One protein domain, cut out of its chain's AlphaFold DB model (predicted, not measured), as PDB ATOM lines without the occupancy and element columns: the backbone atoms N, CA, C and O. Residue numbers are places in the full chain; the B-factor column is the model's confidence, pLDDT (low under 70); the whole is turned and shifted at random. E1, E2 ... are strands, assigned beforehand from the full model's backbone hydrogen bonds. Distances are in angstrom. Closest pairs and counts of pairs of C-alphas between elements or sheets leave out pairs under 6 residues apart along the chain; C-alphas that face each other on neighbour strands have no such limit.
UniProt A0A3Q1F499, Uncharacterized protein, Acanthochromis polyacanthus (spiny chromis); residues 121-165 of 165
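This is residues 121 to 165 of the 165 residues of an uncharacterized protein of Acanthochromis polyacanthus (spiny chromis) (UniProt A0A3Q1F499). What shows first? There is little regular structure: one small antiparallel hairpin, E1 then E2, with residues 121 to 137 running beside it and residues 153 to 165 folding back across one end, where residues 159 to 160 pair antiparallel with 151 to 152 of E2. How large is it? The printed part has 45 residues, 10 in named strands, with no named helix; it is all strand by class and compact, with a radius of gyration of the C-alphas of 10.5 A and spans of 28 by 19 by 14 A.

How do the strands run? E1, residues 138 to 142, and E2, residues 148 to 152, are antiparallel at 147 degrees, a hairpin with a tight link. Which atoms pair? N 140 and O 150, 2.8 A apart, are within hydrogen-bond range.

Where does E1 begin? At C-alpha 138, (108.195, 267.013, 221.123); its C-alphas span 12.9 A. Where does E2 end? At C-alpha 152, (106.238, 262.391, 219.928), 13.5 A from C-alpha 148.

What lies farthest apart? The C-alphas of Thr 121 and Gly 133, 29.5 A. Is it unbroken? The printed part has no cut; residues 164 to 165 have pLDDT under 70.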
ATOM      1  N   THR A 121     103.307 265.873 241.706       88.19
ATOM      2  CA  THR A 121     104.037 267.095 241.349       88.19
ATOM      3  C   THR A 121     105.408 266.713 240.801       88.19
ATOM      4  O   THR A 121     106.195 266.090 241.511       88.19
ATOM      5  N   CYS A 122     105.694 267.098 239.555       88.88
ATOM      6  CA  CYS A 122     106.946 266.783 238.871       88.88
ATOM      7  C   CYS A 122     107.801 268.037 238.649       88.88
ATOM      8  O   CYS A 122     107.241 269.099 238.360       88.88
ATOM      9  N   PRO A 123     109.140 267.937 238.744       92.81
ATOM     10  CA  PRO A 123     110.016 268.911 238.103       92.81
ATOM     11  C   PRO A 123     109.833 268.845 236.578       92.81
ATOM     12  O   PRO A 123     109.435 267.802 236.054       92.81
ATOM     13  N   ASP A 124     110.129 269.934 235.866       93.12
ATOM     14  CA  ASP A 124     110.064 269.945 234.401       93.12
ATOM     15  C   ASP A 124     111.212 269.115 233.814       93.12
ATOM     16  O   ASP A 124     112.342 269.577 233.662       93.12
ATOM     17  N   LEU A 125     110.911 267.856 233.502       91.56
ATOM     18  CA  LEU A 125     111.859 266.931 232.892       91.56
ATOM     19  C   LEU A 125     112.130 267.256 231.416       91.56
ATOM     20  O   LEU A 125     113.132 266.794 230.877       91.56
ATOM     21  N   CYS A 126     111.271 268.040 230.757       93.44
ATOM     22  CA  CYS A 126     111.440 268.413 229.355       93.44
ATOM     23  C   CYS A 126     112.388 269.604 229.168       93.44
ATOM     24  O   CYS A 126     112.875 269.809 228.058       93.44
ATOM     25  N   GLN A 127     112.676 270.365 230.228       93.12
ATOM     26  CA  GLN A 127     113.498 271.573 230.150       93.12
ATOM     27  C   GLN A 127     114.892 271.322 229.548       93.12
ATOM     28  O   GLN A 127     115.350 272.110 228.720       93.12
ATOM     29  N   ASP A 128     115.535 270.209 229.921       88.00
ATOM     30  CA  ASP A 128     116.895 269.860 229.483       88.00
ATOM     31  C   ASP A 128     116.968 268.583 228.625       88.00
ATOM     32  O   ASP A 128     118.039 268.223 228.125       88.00
ATOM     33  N   ALA A 129     115.845 267.890 228.424       89.81
ATOM     34  CA  ALA A 129     115.820 266.640 227.675       89.81
ATOM     35  C   ALA A 129     115.922 266.888 226.163       89.81
ATOM     36  O   ALA A 129     115.373 267.850 225.622       89.81
ATOM     37  N   ARG A 130     116.634 266.005 225.452       89.62
ATOM     38  CA  ARG A 130     116.772 266.064 223.990       89.62
ATOM     39  C   ARG A 130     116.705 264.669 223.390       89.62
ATOM     40  O   ARG A 130     117.449 263.787 223.806       89.62
ATOM     41  N   CYS A 131     115.882 264.498 222.361       90.25
ATOM     42  CA  CYS A 131     115.799 263.241 221.632       90.25
ATOM     43  C   CYS A 131     116.947 263.116 220.622       90.25
ATOM     44  O   CYS A 131     116.967 263.771 219.575       90.25
ATOM     45  N   ARG A 132     117.938 262.274 220.925       88.38
ATOM     46  CA  ARG A 132     119.020 261.967 219.982       88.38
ATOM     47  C   ARG A 132     118.491 261.115 218.827       88.38
ATOM     48  O   ARG A 132     117.819 260.109 219.031       88.38
ATOM     49  N   GLY A 133     118.814 261.539 217.607       85.75
ATOM     50  CA  GLY A 133     118.355 260.902 216.368       85.75
ATOM     51  C   GLY A 133     117.015 261.420 215.841       85.75
ATOM     52  O   GLY A 133     116.710 261.159 214.682       85.75
ATOM     53  N   TYR A 134     116.264 262.188 216.640       88.44
ATOM     54  CA  TYR A 134     115.000 262.806 216.229       88.44
ATOM     55  C   TYR A 134     114.845 264.203 216.871       88.44
ATOM     56  O   TYR A 134     114.076 264.378 217.817       88.44
ATOM     57  N   PRO A 135     115.644 265.200 216.443       87.75
ATOM     58  CA  PRO A 135     115.739 266.507 217.104       87.75
ATOM     59  C   PRO A 135     114.437 267.319 217.089       87.75
ATOM     60  O   PRO A 135     114.267 268.213 217.914       87.75
ATOM     61  N   GLU A 136     113.533 267.020 216.164       91.12
ATOM     62  CA  GLU A 136     112.204 267.613 216.048       91.12
ATOM     63  C   GLU A 136     111.160 266.986 216.987       91.12
ATOM     64  O   GLU A 136     110.037 267.484 217.040       91.12
ATOM     65  N   ALA A 137     111.501 265.923 217.730       93.38
ATOM     66  CA  ALA A 137     110.580 265.295 218.673       93.38
ATOM     67  C   ALA A 137     110.099 266.297 219.731       93.38
ATOM     68  O   ALA A 137     110.885 267.044 220.317       93.38
ATOM     69  N   VAL A 138     108.809 266.242 220.043       94.81
ATOM     70  CA  VAL A 138     108.195 267.013 221.123       94.81
ATOM     71  C   VAL A 138     108.195 266.173 222.394       94.81
ATOM     72  O   VAL A 138     107.738 265.030 222.390       94.81
ATOM     73  N   CYS A 139     108.710 266.748 223.478       94.19
ATOM     74  CA  CYS A 139     108.699 266.136 224.801       94.19
ATOM     75  C   CYS A 139     107.345 266.359 225.479       94.19
ATOM     76  O   CYS A 139     106.889 267.497 225.612       94.19
ATOM     77  N   HIS A 140     106.728 265.277 225.941       93.44
ATOM     78  CA  HIS A 140     105.509 265.292 226.736       93.44
ATOM     79  C   HIS A 140     105.802 264.752 228.132       93.44
ATOM     80  O   HIS A 140     106.290 263.637 228.293       93.44
ATOM     81  N   MET A 141     105.497 265.549 229.155       91.94
ATOM     82  CA  MET A 141     105.636 265.140 230.550       91.94
ATOM     83  C   MET A 141     104.362 264.442 231.031       91.94
ATOM     84  O   MET A 141     103.268 265.000 230.936       91.94
ATOM     85  N   HIS A 142     104.521 263.260 231.620       91.06
ATOM     86  CA  HIS A 142     103.461 262.520 232.293       91.06
ATOM     87  C   HIS A 142     103.657 262.597 233.803       91.06
ATOM     88  O   HIS A 142     104.766 262.437 234.315       91.06
ATOM     89  N   ASN A 143     102.562 262.853 234.513       90.06
ATOM     90  CA  ASN A 143     102.562 263.078 235.956       90.06
ATOM     91  C   ASN A 143     101.551 262.198 236.703       90.06
ATOM     92  O   ASN A 143     101.179 262.509 237.830       90.06
ATOM     93  N   CYS A 144     101.076 261.118 236.087       86.94
ATOM     94  CA  CYS A 144     100.152 260.182 236.716       86.94
ATOM     95  C   CYS A 144     100.939 259.009 237.314       86.94
ATOM     96  O   CYS A 144     101.506 258.205 236.582       86.94
ATOM     97  N   GLY A 145     100.975 258.907 238.645       84.75
ATOM     98  CA  GLY A 145     101.666 257.859 239.407       84.75
ATOM     99  C   GLY A 145     103.178 258.070 239.547       84.75
ATOM    100  O   GLY A 145     103.728 257.869 240.630       84.75
ATOM    101  N   SER A 146     103.846 258.518 238.488       88.19
ATOM    102  CA  SER A 146     105.272 258.845 238.473       88.19
ATOM    103  C   SER A 146     105.571 259.953 237.460       88.19
ATOM    104  O   SER A 146     104.726 260.292 236.632       88.19
ATOM    105  N   CYS A 147     106.770 260.532 237.551       92.38
ATOM    106  CA  CYS A 147     107.263 261.529 236.606       92.38
ATOM    107  C   CYS A 147     108.108 260.847 235.536       92.38
ATOM    108  O   CYS A 147     109.155 260.277 235.848       92.38
ATOM    109  N   PHE A 148     107.669 260.919 234.287       92.12
ATOM    110  CA  PHE A 148     108.427 260.445 233.134       92.12
ATOM    111  C   PHE A 148     108.083 261.280 231.902       92.12
ATOM    112  O   PHE A 148     107.099 262.023 231.898       92.12
ATOM    113  N   ILE A 149     108.923 261.185 230.875       92.25
ATOM    114  CA  ILE A 149     108.721 261.873 229.601       92.25
ATOM    115  C   ILE A 149     108.544 260.860 228.479       92.25
ATOM    116  O   ILE A 149     109.209 259.824 228.462       92.25
ATOM    117  N   GLU A 150     107.675 261.193 227.538       93.44
ATOM    118  CA  GLU A 150     107.523 260.506 226.260       93.44
ATOM    119  C   GLU A 150     107.824 261.483 225.124       93.44
ATOM    120  O   GLU A 150     107.691 262.702 225.268       93.44
ATOM    121  N   TRP A 151     108.258 260.947 223.988       93.88
ATOM    122  CA  TRP A 151     108.628 261.739 222.823       93.88
ATOM    123  C   TRP A 151     107.666 261.455 221.686       93.88
ATOM    124  O   TRP A 151     107.372 260.297 221.398       93.88
ATOM    125  N   HIS A 152     107.187 262.506 221.029       95.31
ATOM    126  CA  HIS A 152     106.238 262.391 219.928       95.31
ATOM    127  C   HIS A 152     106.736 263.132 218.692       95.31
ATOM    128  O   HIS A 152     107.309 264.218 218.782       95.31
ATOM    129  N   ASP A 153     106.489 262.556 217.522       93.50
ATOM    130  CA  ASP A 153     106.679 263.236 216.246       93.50
ATOM    131  C   ASP A 153     105.664 264.395 216.136       93.50
ATOM    132  O   ASP A 153     104.457 264.156 216.242       93.50
ATOM    133  N   PRO A 154     106.108 265.646 215.911       93.69
ATOM    134  CA  PRO A 154     105.223 266.814 215.847       93.69
ATOM    135  C   PRO A 154     104.237 266.777 214.672       93.69
ATOM    136  O   PRO A 154     103.208 267.449 214.705       93.69
ATOM    137  N   THR A 155     104.555 266.027 213.618       93.19
ATOM    138  CA  THR A 155     103.764 265.940 212.388       93.19
ATOM    139  C   THR A 155     102.706 264.856 212.499       93.19
ATOM    140  O   THR A 155     101.554 265.064 212.121       93.19
ATOM    141  N   THR A 156     103.099 263.680 212.992       94.06
ATOM    142  CA  THR A 156     102.211 262.510 213.041       94.06
ATOM    143  C   THR A 156     101.546 262.307 214.400       94.06
ATOM    144  O   THR A 156     100.538 261.609 214.479       94.06
ATOM    145  N   GLY A 157     102.084 262.905 215.466       92.06
ATOM    146  CA  GLY A 157     101.656 262.691 216.851       92.06
ATOM    147  C   GLY A 157     102.052 261.323 217.416       92.06
ATOM    148  O   GLY A 157     101.709 261.010 218.558       92.06
ATOM    149  N   ASN A 158     102.755 260.497 216.638       93.56
ATOM    150  CA  ASN A 158     103.140 259.152 217.043       93.56
ATOM    151  C   ASN A 158     104.298 259.181 218.039       93.56
ATOM    152  O   ASN A 158     105.201 260.008 217.927       93.56
ATOM    153  N   HIS A 159     104.293 258.221 218.961       93.06
ATOM    154  CA  HIS A 159     105.391 258.011 219.896       93.06
ATOM    155  C   HIS A 159     106.680 257.619 219.154       93.06
ATOM    156  O   HIS A 159     106.669 256.719 218.307       93.06
ATOM    157  N   VAL A 160     107.799 258.250 219.510       92.31
ATOM    158  CA  VAL A 160     109.135 257.979 218.966       92.31
ATOM    159  C   VAL A 160     110.079 257.512 220.070       92.31
ATOM    160  O   VAL A 160     110.031 257.980 221.203       92.31
ATOM    161  N   ILE A 161     110.952 256.561 219.741       89.50
ATOM    162  CA  ILE A 161     111.964 256.049 220.670       89.50
ATOM    163  C   ILE A 161     113.290 256.726 220.336       89.50
ATOM    164  O   ILE A 161     113.836 256.519 219.254       89.50
ATOM    165  N   CYS A 162     113.809 257.519 221.269       85.81
ATOM    166  CA  CYS A 162     115.108 258.172 221.129       85.81
ATOM    167  C   CYS A 162     116.238 257.167 221.376       85.81
ATOM    168  O   CYS A 162     116.158 256.340 222.289       85.81
ATOM    169  N   HIS A 163     117.299 257.235 220.576       70.94
ATOM    170  CA  HIS A 163     118.476 256.391 220.769       70.94
ATOM    171  C   HIS A 163     119.460 257.085 221.718       70.94
ATOM    172  O   HIS A 163     120.031 258.110 221.364       70.94
ATOM    173  N   ASP A 164     119.659 256.489 222.895       58.88
ATOM    174  CA  ASP A 164     120.463 256.974 224.028       58.88
ATOM    175  C   ASP A 164     119.948 258.262 224.700       58.88
ATOM    176  O   ASP A 164     119.784 259.310 224.072       58.88
ATOM    177  N   TRP A 165     119.723 258.144 226.012       50.28
ATOM    178  CA  TRP A 165     119.234 259.181 226.925       50.28
ATOM    179  C   TRP A 165     120.364 260.109 227.391       50.28
ATOM    180  O   TRP A 165     121.507 259.624 227.582       50.28
TER     181      TRP A 165